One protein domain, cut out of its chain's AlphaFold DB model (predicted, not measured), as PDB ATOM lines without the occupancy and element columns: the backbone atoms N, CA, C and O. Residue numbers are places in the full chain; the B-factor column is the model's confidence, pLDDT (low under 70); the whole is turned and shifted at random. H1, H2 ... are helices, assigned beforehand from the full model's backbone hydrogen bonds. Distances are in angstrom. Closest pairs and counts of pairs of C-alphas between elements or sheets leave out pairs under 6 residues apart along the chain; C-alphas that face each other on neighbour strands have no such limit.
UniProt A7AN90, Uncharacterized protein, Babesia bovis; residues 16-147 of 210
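This is residues 16 to 147 of the 210 residues of an uncharacterized protein of Babesia bovis (UniProt A7AN90). Look first for a long helical hairpin, H2 and H3, which makes most of a rod: the turn at residues 68 to 71 forms one end, and H3 runs on toward the other. Toward that other end, the shorter H1 packs on H3 and on the beginning of H2, while H5 crosses the last part of H3 and the small H4 sits in the loop before H5. The printed part has 132 residues with five named helices, in the order H1, H2, H3, H4, H5, and no named strand; the class is all helix. The whole is only just extended, close to loose, with a radius of gyration of the C-alphas of 21.2 A and spans of 70 by 29 by 20 A.

Find C-alpha 72 at (124.508, 263.322, 292.547); from there H3, residues 72 to 113, runs 61.0 A to C-alpha 113 at (135.905, 305.970, 334.701). Before it comes H2, residues 37 to 67, 45.2 A long. H1, residues 16 to 29, begins at C-alpha 16 at (121.925, 282.968, 319.455) and is 20.0 A long. After H3 come H4, residues 123 to 126, 5.0 A long, and H5, residues 131 to 146, which runs 22.8 A to C-alpha 146 at (150.604, 301.381, 338.278).

Start at H3, the hub, which touches H1, H2 and H5. H2 and H3 form a hairpin: they touch at a shallow tilt of 28 degrees, opposite ways, and their closest C-alphas, those of Phe 54 and Met 82, are 5.1 A apart. H1 touches residues 92 to 102 of H3 at a shallow tilt of 28 degrees, the same way; look at Phe 23 and Tyr 99, whose C-alphas are the closest at 6.0 A. H1 and H2 also form a hairpin, at a steep tilt of 44 degrees, touching through residues 16 to 19 and 39 to 43, closest at C-alphas 16 and 43, 5.8 A apart. H1, H2 and H3 are an up and down bundle, each running against the one before it. H5 touches residues 104 to 112 of H3 at a steep tilt of 43 degrees, the same way, closest at the C-alphas of Ala 111 and Cys 141, 5.3 A apart. H4 touches no helix; it is close to H5 but not clearly touching, with the C-alphas of Ile 126 and Ala 134, the closest, 6.6 A apart. In H1, H2, H3 and H5 every O i to N i+4 pair is within hydrogen-bond range; H4 is too short for such a pair.

The C-alphas farthest apart, those of Gly 70 and Val 120, are 70.0 A from each other. The printed part has no cut and no long link. The mean pLDDT of the printed part is 91.6, and no printed residue is under 70.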
ATOM      1  N   LEU A  16     121.257 281.975 320.298       83.94
ATOM      2  CA  LEU A  16     121.925 282.968 319.455       83.94
ATOM      3  C   LEU A  16     121.083 284.210 319.141       83.94
ATOM      4  O   LEU A  16     121.615 285.325 319.154       83.94
ATOM      5  N   ASP A  17     119.787 284.045 318.886       85.06
ATOM      6  CA  ASP A  17     118.884 285.176 318.644       85.06
ATOM      7  C   ASP A  17     118.696 285.972 319.936       85.06
ATOM      8  O   ASP A  17     118.777 287.200 319.943       85.06
ATOM      9  N   LEU A  18     118.545 285.262 321.058       89.81
ATOM     10  CA  LEU A  18     118.436 285.884 322.374       89.81
ATOM     11  C   LEU A  18     119.712 286.649 322.756       89.81
ATOM     12  O   LEU A  18     119.620 287.771 323.249       89.81
ATOM     13  N   LEU A  19     120.895 286.077 322.510       91.94
ATOM     14  CA  LEU A  19     122.164 286.768 322.749       91.94
ATOM     15  C   LEU A  19     122.281 288.036 321.895       91.94
ATOM     16  O   LEU A  19     122.769 289.057 322.371       91.94
ATOM     17  N   SER A  20     121.804 287.981 320.651       89.81
ATOM     18  CA  SER A  20     121.808 289.134 319.747       89.81
ATOM     19  C   SER A  20     120.890 290.256 320.246       89.81
ATOM     20  O   SER A  20     121.265 291.426 320.169       89.81
ATOM     21  N   ASP A  21     119.723 289.921 320.800       90.56
ATOM     22  CA  ASP A  21     118.819 290.896 321.425       90.56
ATOM     23  C   ASP A  21     119.439 291.521 322.684       90.56
ATOM     24  O   ASP A  21     119.396 292.740 322.856       90.56
ATOM     25  N   ILE A  22     120.057 290.704 323.548       91.12
ATOM     26  CA  ILE A  22     120.767 291.190 324.742       91.12
ATOM     27  C   ILE A  22     121.881 292.152 324.333       91.12
ATOM     28  O   ILE A  22     121.969 293.251 324.877       91.12
ATOM     29  N   PHE A  23     122.687 291.770 323.340       92.69
ATOM     30  CA  PHE A  23     123.772 292.604 322.841       92.69
ATOM     31  C   PHE A  23     123.256 293.961 322.342       92.69
ATOM     32  O   PHE A  23     123.766 294.995 322.759       92.69
ATOM     33  N   ARG A  24     122.197 293.980 321.523       91.38
ATOM     34  CA  ARG A  24     121.595 295.232 321.026       91.38
ATOM     35  C   ARG A  24     121.096 296.137 322.148       91.38
ATOM     36  O   ARG A  24     121.266 297.350 322.076       91.38
ATOM     37  N   ASN A  25     120.470 295.559 323.171       90.81
ATOM     38  CA  ASN A  25     119.969 296.328 324.306       90.81
ATOM     39  C   ASN A  25     121.114 296.911 325.142       90.81
ATOM     40  O   ASN A  25     121.017 298.043 325.614       90.81
ATOM     41  N   GLU A  26     122.187 296.146 325.330       91.25
ATOM     42  CA  GLU A  26     123.367 296.603 326.056       91.25
ATOM     43  C   GLU A  26     124.078 297.737 325.303       91.25
ATOM     44  O   GLU A  26     124.296 298.795 325.894       91.25
ATOM     45  N   ASP A  27     124.313 297.561 324.000       89.06
ATOM     46  CA  ASP A  27     124.918 298.551 323.093       89.06
ATOM     47  C   ASP A  27     124.113 299.863 323.054       89.06
ATOM     48  O   ASP A  27     124.659 300.948 323.240       89.06
ATOM     49  N   ALA A  28     122.782 299.780 322.942       88.38
ATOM     50  CA  ALA A  28     121.917 300.962 322.962       88.38
ATOM     51  C   ALA A  28     121.932 301.702 324.312       88.38
ATOM     52  O   ALA A  28     121.767 302.922 324.357       88.38
ATOM     53  N   SER A  29     122.095 300.969 325.416       86.94
ATOM     54  CA  SER A  29     122.100 301.552 326.760       86.94
ATOM     55  C   SER A  29     123.455 302.119 327.178       86.94
ATOM     56  O   SER A  29     123.492 302.931 328.102       86.94
ATOM     57  N   MET A  30     124.555 301.690 326.542       82.19
ATOM     58  CA  MET A  30     125.938 301.965 326.968       82.19
ATOM     59  C   MET A  30     126.211 301.593 328.440       82.19
ATOM     60  O   MET A  30     127.140 302.101 329.069       82.19
ATOM     61  N   LEU A  31     125.387 300.716 329.017       85.94
ATOM     62  CA  LEU A  31     125.469 300.276 330.404       85.94
ATOM     63  C   LEU A  31     125.605 298.766 330.441       85.94
ATOM     64  O   LEU A  31     124.822 298.052 329.824       85.94
ATOM     65  N   ILE A  32     126.547 298.279 331.246       90.00
ATOM     66  CA  ILE A  32     126.723 296.843 331.426       90.00
ATOM     67  C   ILE A  32     125.483 296.228 332.091       90.00
ATOM     68  O   ILE A  32     125.031 296.662 333.167       90.00
ATOM     69  N   GLN A  33     124.911 295.227 331.430       92.31
ATOM     70  CA  GLN A  33     123.782 294.458 331.938       92.31
ATOM     71  C   GLN A  33     124.273 293.232 332.709       92.31
ATOM     72  O   GLN A  33     125.455 292.878 332.668       92.31
ATOM     73  N   ALA A  34     123.362 292.597 333.446       93.69
ATOM     74  CA  ALA A  34     123.659 291.362 334.158       93.69
ATOM     75  C   ALA A  34     124.137 290.282 333.181       93.69
ATOM     76  O   ALA A  34     123.496 290.040 332.157       93.69
ATOM     77  N   TYR A  35     125.256 289.635 333.505       95.44
ATOM     78  CA  TYR A  35     125.859 288.630 332.645       95.44
ATOM     79  C   TYR A  35     124.892 287.453 332.402       95.44
ATOM     80  O   TYR A  35     124.513 286.756 333.351       95.44
ATOM     81  N   PRO A  36     124.495 287.176 331.147       94.12
ATOM     82  CA  PRO A  36     123.503 286.158 330.826       94.12
ATOM     83  C   PRO A  36     124.155 284.770 330.750       94.12
ATOM     84  O   PRO A  36     124.218 284.146 329.689       94.12
ATOM     85  N   MET A  37     124.640 284.278 331.895       93.25
ATOM     86  CA  MET A  37     125.434 283.047 332.023       93.25
ATOM     87  C   MET A  37     124.818 281.848 331.289       93.25
ATOM     88  O   MET A  37     125.486 281.170 330.511       93.25
ATOM     89  N   GLU A  38     123.526 281.599 331.501       92.38
ATOM     90  CA  GLU A  38     122.839 280.452 330.901       92.38
ATOM     91  C   GLU A  38     122.670 280.587 329.382       92.38
ATOM     92  O   GLU A  38     122.747 279.591 328.665       92.38
ATOM     93  N   VAL A  39     122.507 281.810 328.866       93.31
ATOM     94  CA  VAL A  39     122.439 282.062 327.416       93.31
ATOM     95  C   VAL A  39     123.809 281.836 326.786       93.31
ATOM     96  O   VAL A  39     123.911 281.120 325.795       93.31
ATOM     97  N   VAL A  40     124.869 282.369 327.398       93.88
ATOM     98  CA  VAL A  40     126.249 282.200 326.920       93.88
ATOM     99  C   VAL A  40     126.650 280.724 326.872       93.88
ATOM    100  O   VAL A  40     127.178 280.272 325.855       93.88
ATOM    101  N   LYS A  41     126.350 279.941 327.918       93.25
ATOM    102  CA  LYS A  41     126.626 278.491 327.934       93.25
ATOM    103  C   LYS A  41     125.918 277.752 326.797       93.25
ATOM    104  O   LYS A  41     126.521 276.893 326.147       93.25
ATOM    105  N   ARG A  42     124.647 278.078 326.542       93.88
ATOM    106  CA  ARG A  42     123.879 277.463 325.449       93.88
ATOM    107  C   ARG A  42     124.424 277.860 324.085       93.88
ATOM    108  O   ARG A  42     124.651 276.974 323.272       93.88
ATOM    109  N   VAL A  43     124.742 279.137 323.874       93.81
ATOM    110  CA  VAL A  43     125.368 279.618 322.631       93.81
ATOM    111  C   VAL A  43     126.699 278.913 322.364       93.81
ATOM    112  O   VAL A  43     126.931 278.449 321.252       93.81
ATOM    113  N   ALA A  44     127.559 278.759 323.374       93.69
ATOM    114  CA  ALA A  44     128.817 278.022 323.223       93.69
ATOM    115  C   ALA A  44     128.590 276.546 322.836       93.69
ATOM    116  O   ALA A  44     129.328 275.983 322.019       93.69
ATOM    117  N   THR A  45     127.539 275.930 323.386       94.19
ATOM    118  CA  THR A  45     127.134 274.561 323.042       94.19
ATOM    119  C   THR A  45     126.613 274.480 321.604       94.19
ATOM    120  O   THR A  45     127.052 273.613 320.852       94.19
ATOM    121  N   GLU A  46     125.743 275.403 321.190       92.88
ATOM    122  CA  GLU A  46     125.198 275.495 319.826       92.88
ATOM    123  C   GLU A  46     126.312 275.713 318.786       92.88
ATOM    124  O   GLU A  46     126.348 275.028 317.765       92.88
ATOM    125  N   ILE A  47     127.285 276.590 319.068       94.88
ATOM    126  CA  ILE A  47     128.468 276.799 318.213       94.88
ATOM    127  C   ILE A  47     129.250 275.490 318.037       94.88
ATOM    128  O   ILE A  47     129.629 275.133 316.919       94.88
ATOM    129  N   SER A  48     129.466 274.758 319.131       94.88
ATOM    130  CA  SER A  48     130.176 273.474 319.104       94.88
ATOM    131  C   SER A  48     129.413 272.417 318.300       94.88
ATOM    132  O   SER A  48     130.023 271.647 317.556       94.88
ATOM    133  N   GLN A  49     128.080 272.405 318.393       94.19
ATOM    134  CA  GLN A  49     127.222 271.521 317.600       94.19
ATOM    135  C   GLN A  49     127.287 271.857 316.106       94.19
ATOM    136  O   GLN A  49     127.464 270.947 315.302       94.19
ATOM    137  N   PHE A  50     127.239 273.136 315.716       94.62
ATOM    138  CA  PHE A  50     127.391 273.516 314.304       94.62
ATOM    139  C   PHE A  50     128.736 273.082 313.725       94.62
ATOM    140  O   PHE A  50     128.790 272.618 312.587       94.62
ATOM    141  N   LEU A  51     129.812 273.187 314.508       96.06
ATOM    142  CA  LEU A  51     131.118 272.689 314.089       96.06
ATOM    143  C   LEU A  51     131.111 271.164 313.917       96.06
ATOM    144  O   LEU A  51     131.625 270.660 312.918       96.06
ATOM    145  N   ALA A  52     130.506 270.430 314.854       95.88
ATOM    146  CA  ALA A  52     130.390 268.978 314.768       95.88
ATOM    147  C   ALA A  52     129.610 268.545 313.512       95.88
ATOM    148  O   ALA A  52     130.125 267.754 312.720       95.88
ATOM    149  N   GLU A  53     128.438 269.131 313.269       94.94
ATOM    150  CA  GLU A  53     127.609 268.852 312.085       94.94
ATOM    151  C   GLU A  53     128.319 269.224 310.775       94.94
ATOM    152  O   GLU A  53     128.306 268.454 309.809       94.94
ATOM    153  N   PHE A  54     129.028 270.358 310.748       96.25
ATOM    154  CA  PHE A  54     129.882 270.726 309.619       96.25
ATOM    155  C   PHE A  54     130.932 269.644 309.338       96.25
ATOM    156  O   PHE A  54     131.060 269.189 308.199       96.25
ATOM    157  N   THR A  55     131.674 269.203 310.359       96.62
ATOM    158  CA  THR A  55     132.725 268.186 310.176       96.62
ATOM    159  C   THR A  55     132.161 266.835 309.742       96.62
ATOM    160  O   THR A  55     132.761 266.165 308.898       96.62
ATOM    161  N   HIS A  56     130.992 266.460 310.266       95.69
ATOM    162  CA  HIS A  56     130.280 265.251 309.875       95.69
ATOM    163  C   HIS A  56     129.915 265.282 308.386       95.69
ATOM    164  O   HIS A  56     130.357 264.415 307.626       95.69
ATOM    165  N   HIS A  57     129.208 266.319 307.929       94.00
ATOM    166  CA  HIS A  57     128.788 266.414 306.530       94.00
ATOM    167  C   HIS A  57     129.942 266.678 305.557       94.00
ATOM    168  O   HIS A  57     129.897 266.210 304.419       94.00
ATOM    169  N   ALA A  58     131.011 267.354 305.990       94.62
ATOM    170  CA  ALA A  58     132.231 267.487 305.195       94.62
ATOM    171  C   ALA A  58     132.887 266.124 304.929       94.62
ATOM    172  O   ALA A  58     133.381 265.868 303.824       94.62
ATOM    173  N   LYS A  59     132.869 265.228 305.926       94.88
ATOM    174  CA  LYS A  59     133.341 263.852 305.770       94.88
ATOM    175  C   LYS A  59     132.427 263.057 304.837       94.88
ATOM    176  O   LYS A  59     132.924 262.476 303.879       94.88
ATOM    177  N   GLU A  60     131.111 263.099 305.045       93.25
ATOM    178  CA  GLU A  60     130.153 262.407 304.167       93.25
ATOM    179  C   GLU A  60     130.239 262.869 302.707       93.25
ATOM    180  O   GLU A  60     130.148 262.053 301.786       93.25
ATOM    181  N   TYR A  61     130.426 264.173 302.482       92.31
ATOM    182  CA  TYR A  61     130.607 264.739 301.149       92.31
ATOM    183  C   TYR A  61     131.858 264.168 300.474       92.31
ATOM    184  O   TYR A  61     131.783 263.692 299.340       92.31
ATOM    185  N   ARG A  62     132.990 264.149 301.190       92.06
ATOM    186  CA  ARG A  62     134.251 263.573 300.703       92.06
ATOM    187  C   ARG A  62     134.110 262.082 300.392       92.06
ATOM    188  O   ARG A  62     134.524 261.645 299.321       92.06
ATOM    189  N   ASP A  63     133.503 261.320 301.293       90.69
ATOM    190  CA  ASP A  63     133.318 259.878 301.121       90.69
ATOM    191  C   ASP A  63     132.392 259.586 299.925       90.69
ATOM    192  O   ASP A  63     132.670 258.698 299.118       90.69
ATOM    193  N   THR A  64     131.337 260.384 299.738       88.75
ATOM    194  CA  THR A  64     130.428 260.250 298.586       88.75
ATOM    195  C   THR A  64     131.138 260.568 297.267       88.75
ATOM    196  O   THR A  64     130.939 259.848 296.290       88.75
ATOM    197  N   GLN A  65     132.017 261.580 297.231       87.00
ATOM    198  CA  GLN A  65     132.838 261.865 296.046       87.00
ATOM    199  C   GLN A  65     133.784 260.713 295.685       87.00
ATOM    200  O   GLN A  65     133.959 260.421 294.504       87.00
ATOM    201  N   LEU A  66     134.401 260.077 296.684       85.44
ATOM    202  CA  LEU A  66     135.417 259.042 296.477       85.44
ATOM    203  C   LEU A  66     134.816 257.679 296.119       85.44
ATOM    204  O   LEU A  66     135.342 256.988 295.251       85.44
ATOM    205  N   PHE A  67     133.725 257.288 296.782       81.56
ATOM    206  CA  PHE A  67     133.205 255.918 296.715       81.56
ATOM    207  C   PHE A  67     131.874 255.792 295.968       81.56
ATOM    208  O   PHE A  67     131.453 254.680 295.650       81.56
ATOM    209  N   SER A  68     131.164 256.892 295.699       80.00
ATOM    210  CA  SER A  68     129.857 256.861 295.022       80.00
ATOM    211  C   SER A  68     129.574 258.128 294.193       80.00
ATOM    212  O   SER A  68     128.526 258.754 294.365       80.00
ATOM    213  N   PRO A  69     130.460 258.507 293.250       76.38
ATOM    214  CA  PRO A  69     130.356 259.777 292.521       76.38
ATOM    215  C   PRO A  69     129.107 259.897 291.628       76.38
ATOM    216  O   PRO A  69     128.726 261.003 291.255       76.38
ATOM    217  N   GLY A  70     128.457 258.778 291.289       80.56
ATOM    218  CA  GLY A  70     127.226 258.757 290.491       80.56
ATOM    219  C   GLY A  70     125.955 259.154 291.255       80.56
ATOM    220  O   GLY A  70     124.950 259.470 290.618       80.56
ATOM    221  N   ASP A  71     125.975 259.177 292.595       85.62
ATOM    222  CA  ASP A  71     124.831 259.605 293.414       85.62
ATOM    223  C   ASP A  71     124.855 261.126 293.634       85.62
ATOM    224  O   ASP A  71     125.186 261.654 294.702       85.62
ATOM    225  N   THR A  72     124.503 261.852 292.575       86.12
ATOM    226  CA  THR A  72     124.508 263.322 292.547       86.12
ATOM    227  C   THR A  72     123.535 263.940 293.549       86.12
ATOM    228  O   THR A  72     123.800 265.022 294.076       86.12
ATOM    229  N   LYS A  73     122.432 263.253 293.872       91.00
ATOM    230  CA  LYS A  73     121.437 263.727 294.842       91.00
ATOM    231  C   LYS A  73     122.004 263.715 296.258       91.00
ATOM    232  O   LYS A  73     121.857 264.706 296.981       91.00
ATOM    233  N   LYS A  74     122.658 262.621 296.658       89.50
ATOM    234  CA  LYS A  74     123.326 262.535 297.963       89.50
ATOM    235  C   LYS A  74     124.490 263.516 298.050       89.50
ATOM    236  O   LYS A  74     124.590 264.246 299.033       89.50
ATOM    237  N   LEU A  75     125.298 263.598 296.993       90.19
ATOM    238  CA  LEU A  75     126.421 264.529 296.913       90.19
ATOM    239  C   LEU A  75     125.971 265.986 297.110       90.19
ATOM    240  O   LEU A  75     126.539 266.707 297.932       90.19
ATOM    241  N   PHE A  76     124.916 266.401 296.403       92.62
ATOM    242  CA  PHE A  76     124.350 267.743 296.528       92.62
ATOM    243  C   PHE A  76     123.795 268.006 297.934       92.62
ATOM    244  O   PHE A  76     124.063 269.058 298.510       92.62
ATOM    245  N   LYS A  77     123.080 267.037 298.524       93.56
ATOM    246  CA  LYS A  77     122.551 267.157 299.891       93.56
ATOM    247  C   LYS A  77     123.668 267.365 300.918       93.56
ATOM    248  O   LYS A  77     123.571 268.286 301.726       93.56
ATOM    249  N   CYS A  78     124.717 266.541 300.886       91.88
ATOM    250  CA  CYS A  78     125.842 266.667 301.815       91.88
ATOM    251  C   CYS A  78     126.571 268.006 301.632       91.88
ATOM    252  O   CYS A  78     126.919 268.639 302.624       91.88
ATOM    253  N   LYS A  79     126.733 268.487 300.387       94.12
ATOM    254  CA  LYS A  79     127.320 269.810 300.118       94.12
ATOM    255  C   LYS A  79     126.492 270.943 300.718       94.12
ATOM    256  O   LYS A  79     127.048 271.812 301.380       94.12
ATOM    257  N   LEU A  80     125.176 270.916 300.500       96.19
ATOM    258  CA  LEU A  80     124.262 271.941 300.997       96.19
ATOM    259  C   LEU A  80     124.274 272.001 302.532       96.19
ATOM    260  O   LEU A  80     124.360 273.085 303.099       96.19
ATOM    261  N   LEU A  81     124.222 270.842 303.199       94.94
ATOM    262  CA  LEU A  81     124.273 270.763 304.662       94.94
ATOM    263  C   LEU A  81     125.630 271.218 305.207       94.94
ATOM    264  O   LEU A  81     125.672 271.981 306.168       94.94
ATOM    265  N   MET A  82     126.728 270.811 304.567       95.38
ATOM    266  CA  MET A  82     128.070 271.276 304.922       95.38
ATOM    267  C   MET A  82     128.163 272.808 304.845       95.38
ATOM    268  O   MET A  82     128.603 273.439 305.803       95.38
ATOM    269  N   ASP A  83     127.713 273.419 303.746       95.06
ATOM    270  CA  ASP A  83     127.756 274.878 303.578       95.06
ATOM    271  C   ASP A  83     126.831 275.599 304.567       95.06
ATOM    272  O   ASP A  83     127.208 276.625 305.133       95.06
ATOM    273  N   TYR A  84     125.643 275.043 304.816       95.94
ATOM    274  CA  TYR A  84     124.698 275.568 305.797       95.94
ATOM    275  C   TYR A  84     125.320 275.636 307.198       95.94
ATOM    276  O   TYR A  84     125.375 276.711 307.796       95.94
ATOM    277  N   TYR A  85     125.859 274.521 307.701       95.75
ATOM    278  CA  TYR A  85     126.453 274.494 309.038       95.75
ATOM    279  C   TYR A  85     127.746 275.307 309.135       95.75
ATOM    280  O   TYR A  85     128.006 275.896 310.185       95.75
ATOM    281  N   ALA A  86     128.515 275.424 308.046       95.38
ATOM    282  CA  ALA A  86     129.656 276.336 307.991       95.38
ATOM    283  C   ALA A  86     129.219 277.797 308.198       95.38
ATOM    284  O   ALA A  86     129.812 278.513 309.007       95.38
ATOM    285  N   LEU A  87     128.157 278.236 307.511       95.38
ATOM    286  CA  LEU A  87     127.613 279.587 307.668       95.38
ATOM    287  C   LEU A  87     127.054 279.816 309.076       95.38
ATOM    288  O   LEU A  87     127.360 280.846 309.682       95.38
ATOM    289  N   CYS A  88     126.300 278.855 309.620       93.06
ATOM    290  CA  CYS A  88     125.795 278.921 310.993       93.06
ATOM    291  C   CYS A  88     126.938 279.058 312.006       93.06
ATOM    292  O   CYS A  88     126.898 279.954 312.849       93.06
ATOM    293  N   TYR A  89     127.983 278.234 311.890       94.94
ATOM    294  CA  TYR A  89     129.151 278.289 312.767       94.94
ATOM    295  C   TYR A  89     129.868 279.643 312.697       94.94
ATOM    296  O   TYR A  89     130.154 280.242 313.737       94.94
ATOM    297  N   ILE A  90     130.133 280.156 311.488       95.00
ATOM    298  CA  ILE A  90     130.830 281.437 311.295       95.00
ATOM    299  C   ILE A  90     130.007 282.589 311.876       95.00
ATOM    300  O   ILE A  90     130.543 283.421 312.612       95.00
ATOM    301  N   MET A  91     128.709 282.640 311.569       92.62
ATOM    302  CA  MET A  91     127.822 283.699 312.048       92.62
ATOM    303  C   MET A  91     127.690 283.671 313.573       92.62
ATOM    304  O   MET A  91     127.846 284.707 314.222       92.62
ATOM    305  N   ALA A  92     127.471 282.488 314.147       92.00
ATOM    306  CA  ALA A  92     127.349 282.300 315.585       92.00
ATOM    307  C   ALA A  92     128.641 282.682 316.324       92.00
ATOM    308  O   ALA A  92     128.606 283.467 317.272       92.00
ATOM    309  N   SER A  93     129.789 282.206 315.834       94.69
ATOM    310  CA  SER A  93     131.104 282.509 316.415       94.69
ATOM    311  C   SER A  93     131.422 284.000 316.356       94.69
ATOM    312  O   SER A  93     131.896 284.571 317.339       94.69
ATOM    313  N   LYS A  94     131.121 284.657 315.227       94.25
ATOM    314  CA  LYS A  94     131.300 286.103 315.075       94.25
ATOM    315  C   LYS A  94     130.445 286.875 316.076       94.25
ATOM    316  O   LYS A  94     130.968 287.755 316.753       94.25
ATOM    317  N   ASN A  95     129.155 286.560 316.180       91.62
ATOM    318  CA  ASN A  95     128.247 287.265 317.090       91.62
ATOM    319  C   ASN A  95     128.663 287.075 318.552       91.62
ATOM    320  O   ASN A  95     128.711 288.042 319.308       91.62
ATOM    321  N   PHE A  96     129.036 285.850 318.925       94.75
ATOM    322  CA  PHE A  96     129.539 285.547 320.259       94.75
ATOM    323  C   PHE A  96     130.826 286.320 320.583       94.75
ATOM    324  O   PHE A  96     130.943 286.926 321.647       94.75
ATOM    325  N   TYR A  97     131.773 286.360 319.641       95.12
ATOM    326  CA  TYR A  97     133.010 287.125 319.785       95.12
ATOM    327  C   TYR A  97     132.756 288.630 319.940       95.12
ATOM    328  O   TYR A  97     133.336 289.263 320.826       95.12
ATOM    329  N   LEU A  98     131.886 289.205 319.104       94.19
ATOM    330  CA  LEU A  98     131.544 290.627 319.158       94.19
ATOM    331  C   LEU A  98     130.909 291.010 320.495       94.19
ATOM    332  O   LEU A  98     131.324 292.002 321.086       94.19
ATOM    333  N   TYR A  99     129.977 290.199 320.998       94.94
ATOM    334  CA  TYR A  99     129.359 290.422 322.304       94.94
ATOM    335  C   TYR A  99     130.389 290.409 323.443       94.94
ATOM    336  O   TYR A  99     130.449 291.347 324.240       94.94
ATOM    337  N   ASN A 100     131.258 289.394 323.490       94.62
ATOM    338  CA  ASN A 100     132.300 289.318 324.520       94.62
ATOM    339  C   ASN A 100     133.265 290.510 324.430       94.62
ATOM    340  O   ASN A 100     133.636 291.095 325.443       94.62
ATOM    341  N   THR A 101     133.643 290.906 323.214       94.50
ATOM    342  CA  THR A 101     134.553 292.037 322.987       94.50
ATOM    343  C   THR A 101     133.915 293.359 323.410       94.50
ATOM    344  O   THR A 101     134.571 294.178 324.051       94.50
ATOM    345  N   HIS A 102     132.632 293.556 323.101       94.38
ATOM    346  CA  HIS A 102     131.861 294.713 323.544       94.38
ATOM    347  C   HIS A 102     131.866 294.831 325.072       94.38
ATOM    348  O   HIS A 102     132.230 295.877 325.608       94.38
ATOM    349  N   ARG A 103     131.565 293.737 325.777       95.25
ATOM    350  CA  ARG A 103     131.582 293.724 327.244       95.25
ATOM    351  C   ARG A 103     132.959 293.992 327.833       95.25
ATOM    352  O   ARG A 103     133.066 294.787 328.762       95.25
ATOM    353  N   LEU A 104     134.019 293.417 327.265       94.94
ATOM    354  CA  LEU A 104     135.390 293.719 327.687       94.94
ATOM    355  C   LEU A 104     135.739 295.202 327.502       94.94
ATOM    356  O   LEU A 104     136.417 295.776 328.353       94.94
ATOM    357  N   ASN A 105     135.260 295.841 326.434       93.94
ATOM    358  CA  ASN A 105     135.452 297.277 326.236       93.94
ATOM    359  C   ASN A 105     134.678 298.099 327.273       93.94
ATOM    360  O   ASN A 105     135.265 298.994 327.870       93.94
ATOM    361  N   LEU A 106     133.419 297.754 327.575       94.31
ATOM    362  CA  LEU A 106     132.668 298.405 328.659       94.31
ATOM    363  C   LEU A 106     133.383 298.280 330.013       94.31
ATOM    364  O   LEU A 106     133.408 299.228 330.794       94.31
ATOM    365  N   ILE A 107     133.994 297.126 330.286       95.56
ATOM    366  CA  ILE A 107     134.777 296.899 331.507       95.56
ATOM    367  C   ILE A 107     136.030 297.786 331.539       95.56
ATOM    368  O   ILE A 107     136.337 298.363 332.582       95.56
ATOM    369  N   LYS A 108     136.732 297.956 330.411       94.12
ATOM    370  CA  LYS A 108     137.869 298.890 330.318       94.12
ATOM    371  C   LYS A 108     137.442 300.334 330.552       94.12
ATOM    372  O   LYS A 108     138.063 301.025 331.354       94.12
ATOM    373  N   GLU A 109     136.371 300.771 329.896       92.19
ATOM    374  CA  GLU A 109     135.816 302.117 330.082       92.19
ATOM    375  C   GLU A 109     135.400 302.346 331.540       92.19
ATOM    376  O   GLU A 109     135.629 303.418 332.103       92.19
ATOM    377  N   MET A 110     134.868 301.318 332.204       92.06
ATOM    378  CA  MET A 110     134.572 301.362 333.632       92.06
ATOM    379  C   MET A 110     135.845 301.521 334.471       92.06
ATOM    380  O   MET A 110     135.893 302.401 335.329       92.06
ATOM    381  N   ALA A 111     136.890 300.734 334.210       92.44
ATOM    382  CA  ALA A 111     138.166 300.861 334.912       92.44
ATOM    383  C   ALA A 111     138.754 302.277 334.771       92.44
ATOM    384  O   ALA A 111     139.230 302.848 335.753       92.44
ATOM    385  N   ILE A 112     138.657 302.873 333.577       89.62
ATOM    386  CA  ILE A 112     139.079 304.255 333.301       89.62
ATOM    387  C   ILE A 112     138.199 305.260 334.055       89.62
ATOM    388  O   ILE A 112     138.723 306.154 334.714       89.62
ATOM    389  N   THR A 113     136.874 305.087 334.023       88.38
ATOM    390  CA  THR A 113     135.905 305.970 334.701       88.38
ATOM    391  C   THR A 113     136.171 306.061 336.204       88.38
ATOM    392  O   THR A 113     136.067 307.134 336.794       88.38
ATOM    393  N   TYR A 114     136.555 304.950 336.832       88.19
ATOM    394  CA  TYR A 114     136.905 304.912 338.254       88.19
ATOM    395  C   TYR A 114     138.409 305.102 338.514       88.19
ATOM    396  O   TYR A 114     138.867 304.867 339.630       88.19
ATOM    397  N   ASN A 115     139.185 305.549 337.520       85.62
ATOM    398  CA  ASN A 115     140.627 305.818 337.623       85.62
ATOM    399  C   ASN A 115     141.441 304.637 338.185       85.62
ATOM    400  O   ASN A 115     142.406 304.823 338.925       85.62
ATOM    401  N   GLY A 116     141.022 303.413 337.873       85.56
ATOM    402  CA  GLY A 116     141.624 302.187 338.386       85.56
ATOM    403  C   GLY A 116     141.284 301.854 339.844       85.56
ATOM    404  O   GLY A 116     141.719 300.820 340.334       85.56
ATOM    405  N   LEU A 117     140.479 302.658 340.544       86.44
ATOM    406  CA  LEU A 117     140.118 302.428 341.945       86.44
ATOM    407  C   LEU A 117     138.985 301.392 342.072       86.44
ATOM    408  O   LEU A 117     137.810 301.743 342.199       86.44
ATOM    409  N   TYR A 118     139.347 300.107 342.045       88.00
ATOM    410  CA  TYR A 118     138.398 298.983 342.062       88.00
ATOM    411  C   TYR A 118     137.420 299.017 343.248       88.00
ATOM    412  O   TYR A 118     136.218 298.851 343.053       88.00
ATOM    413  N   ASP A 119     137.910 299.302 344.458       84.50
ATOM    414  CA  ASP A 119     137.106 299.282 345.696       84.50
ATOM    415  C   ASP A 119     135.997 300.334 345.728       84.50
ATOM    416  O   ASP A 119     135.110 300.316 346.588       84.50
ATOM    417  N   VAL A 120     136.051 301.280 344.794       83.88
ATOM    418  CA  VAL A 120     135.090 302.365 344.713       83.88
ATOM    419  C   VAL A 120     133.993 302.112 343.688       83.88
ATOM    420  O   VAL A 120     132.982 302.820 343.672       83.88
ATOM    421  N   ILE A 121     134.161 301.080 342.863       88.69
ATOM    422  CA  ILE A 121     133.160 300.663 341.894       88.69
ATOM    423  C   ILE A 121     131.938 300.130 342.665       88.69
ATOM    424  O   ILE A 121     132.080 299.268 343.536       88.69
ATOM    425  N   PRO A 122     130.719 300.622 342.379       88.56
ATOM    426  CA  PRO A 122     129.506 300.154 343.035       88.56
ATOM    427  C   PRO A 122     129.320 298.633 342.929       88.56
ATOM    428  O   PRO A 122     129.373 298.067 341.836       88.56
ATOM    429  N   MET A 123     129.034 297.974 344.057       89.12
ATOM    430  CA  MET A 123     128.899 296.511 344.119       89.12
ATOM    431  C   MET A 123     127.829 295.974 343.158       89.12
ATOM    432  O   MET A 123     128.041 294.972 342.492       89.12
ATOM    433  N   ASN A 124     126.721 296.700 342.989       89.75
ATOM    434  CA  ASN A 124     125.650 296.343 342.056       89.75
ATOM    435  C   ASN A 124     126.079 296.348 340.575       89.75
ATOM    436  O   ASN A 124     125.325 295.872 339.726       89.75
ATOM    437  N   ILE A 125     127.224 296.953 340.242       90.88
ATOM    438  CA  ILE A 125     127.846 296.866 338.915       90.88
ATOM    439  C   ILE A 125     128.751 295.634 338.855       90.88
ATOM    440  O   ILE A 125     128.677 294.888 337.884       90.88
ATOM    441  N   ILE A 126     129.544 295.387 339.902       92.75
ATOM    442  CA  ILE A 126     130.422 294.210 340.004       92.75
ATOM    443  C   ILE A 126     129.601 292.913 339.924       92.75
ATOM    444  O   ILE A 126     129.966 292.005 339.186       92.75
ATOM    445  N   GLU A 127     128.446 292.859 340.587       93.44
ATOM    446  CA  GLU A 127     127.511 291.721 340.562       93.44
ATOM    447  C   GLU A 127     126.921 291.423 339.170       93.44
ATOM    448  O   GLU A 127     126.349 290.356 338.953       93.44
ATOM    449  N   ARG A 128     127.036 292.349 338.208       94.62
ATOM    450  CA  ARG A 128     126.587 292.136 336.818       94.62
ATOM    451  C   ARG A 128     127.645 291.472 335.945       94.62
ATOM    452  O   ARG A 128     127.345 291.142 334.796       94.62
ATOM    453  N   LEU A 129     128.865 291.329 336.447       96.06
ATOM    454  CA  LEU A 129     129.983 290.729 335.737       96.06
ATOM    455  C   LEU A 129     130.014 289.221 335.982       96.06
ATOM    456  O   LEU A 129     129.612 288.739 337.038       96.06
ATOM    457  N   SER A 130     130.535 288.469 335.019       95.94
ATOM    458  CA  SER A 130     131.011 287.111 335.306       95.94
ATOM    459  C   SER A 130     132.288 287.137 336.158       95.94
ATOM    460  O   SER A 130     133.000 288.140 336.190       95.94
ATOM    461  N   ASP A 131     132.648 286.015 336.783       94.50
ATOM    462  CA  ASP A 131     133.888 285.903 337.575       94.50
ATOM    463  C   ASP A 131     135.152 286.246 336.764       94.50
ATOM    464  O   ASP A 131     136.098 286.860 337.270       94.50
ATOM    465  N   GLN A 132     135.161 285.875 335.479       94.69
ATOM    466  CA  GLN A 132     136.257 286.183 334.559       94.69
ATOM    467  C   GLN A 132     136.308 287.681 334.244       94.69
ATOM    468  O   GLN A 132     137.378 288.283 334.289       94.69
ATOM    469  N   GLU A 133     135.153 288.295 333.985       96.75
ATOM    470  CA  GLU A 133     135.033 289.739 333.752       96.75
ATOM    471  C   GLU A 133     135.411 290.556 334.994       96.75
ATOM    472  O   GLU A 133     136.081 291.580 334.877       96.75
ATOM    473  N   ALA A 134     135.036 290.096 336.188       95.44
ATOM    474  CA  ALA A 134     135.387 290.742 337.449       95.44
ATOM    475  C   ALA A 134     136.896 290.662 337.733       95.44
ATOM    476  O   ALA A 134     137.493 291.637 338.194       95.44
ATOM    477  N   THR A 135     137.520 289.519 337.428       95.94
ATOM    478  CA  THR A 135     138.983 289.366 337.475       95.94
ATOM    479  C   THR A 135     139.656 290.312 336.484       95.94
ATOM    480  O   THR A 135     140.535 291.077 336.871       95.94
ATOM    481  N   TYR A 136     139.172 290.345 335.239       96.12
ATOM    482  CA  TYR A 136     139.693 291.231 334.201       96.12
ATOM    483  C   TYR A 136     139.586 292.715 334.578       96.12
ATOM    484  O   TYR A 136     140.534 293.477 334.379       96.12
ATOM    485  N   LEU A 137     138.461 293.130 335.171       96.38
ATOM    486  CA  LEU A 137     138.277 294.480 335.702       96.38
ATOM    487  C   LEU A 137     139.332 294.802 336.765       96.38
ATOM    488  O   LEU A 137     139.967 295.852 336.695       96.38
ATOM    489  N   ARG A 138     139.543 293.901 337.731       94.56
ATOM    490  CA  ARG A 138     140.530 294.085 338.803       94.56
ATOM    491  C   ARG A 138     141.948 294.230 338.252       94.56
ATOM    492  O   ARG A 138     142.676 295.124 338.680       94.56
ATOM    493  N   ASP A 139     142.322 293.389 337.296       94.50
ATOM    494  CA  ASP A 139     143.641 293.440 336.664       94.50
ATOM    495  C   ASP A 139     143.829 294.745 335.884       94.50
ATOM    496  O   ASP A 139     144.827 295.439 336.076       94.50
ATOM    497  N   THR A 140     142.820 295.149 335.108       93.75
ATOM    498  CA  THR A 140     142.827 296.419 334.361       93.75
ATOM    499  C   THR A 140     142.934 297.623 335.307       93.75
ATOM    500  O   THR A 140     143.715 298.545 335.075       93.75
ATOM    501  N   CYS A 141     142.197 297.609 336.419       92.81
ATOM    502  CA  CYS A 141     142.286 298.620 337.470       92.81
ATOM    503  C   CYS A 141     143.705 298.723 338.054       92.81
ATOM    504  O   CYS A 141     144.256 299.821 338.175       92.81
ATOM    505  N   ASN A 142     144.328 297.581 338.352       89.62
ATOM    506  CA  ASN A 142     145.697 297.518 338.861       89.62
ATOM    507  C   ASN A 142     146.729 298.045 337.852       89.62
ATOM    508  O   ASN A 142     147.714 298.666 338.255       89.62
ATOM    509  N   GLU A 143     146.535 297.805 336.554       90.19
ATOM    510  CA  GLU A 143     147.392 298.357 335.496       90.19
ATOM    511  C   GLU A 143     147.297 299.887 335.425       90.19
ATOM    512  O   GLU A 143     148.322 300.570 335.339       90.19
ATOM    513  N   ILE A 144     146.085 300.439 335.548       86.81
ATOM    514  CA  ILE A 144     145.867 301.892 335.566       86.81
ATOM    515  C   ILE A 144     146.552 302.527 336.783       86.81
ATOM    516  O   ILE A 144     147.289 303.496 336.616       86.81
ATOM    517  N   ILE A 145     146.393 301.959 337.985       81.69
ATOM    518  CA  ILE A 145     147.026 302.485 339.213       81.69
ATOM    519  C   ILE A 145     148.558 302.495 339.109       81.69
ATOM    520  O   ILE A 145     149.213 303.417 339.595       81.69
ATOM    521  N   LYS A 146     149.147 301.475 338.474       80.81
ATOM    522  CA  LYS A 146     150.604 301.381 338.278       80.81
ATOM    523  C   LYS A 146     151.134 302.383 337.252       80.81
ATOM    524  O   LYS A 146     152.348 302.575 337.172       80.81
ATOM    525  N   THR A 147     150.261 303.005 336.465       78.94
ATOM    526  CA  THR A 147     150.662 303.979 335.452       78.94
ATOM    527  C   THR A 147     150.998 305.312 336.132       78.94
ATOM    528  O   THR A 147     150.155 305.873 336.834       78.94
TER     529      THR A 147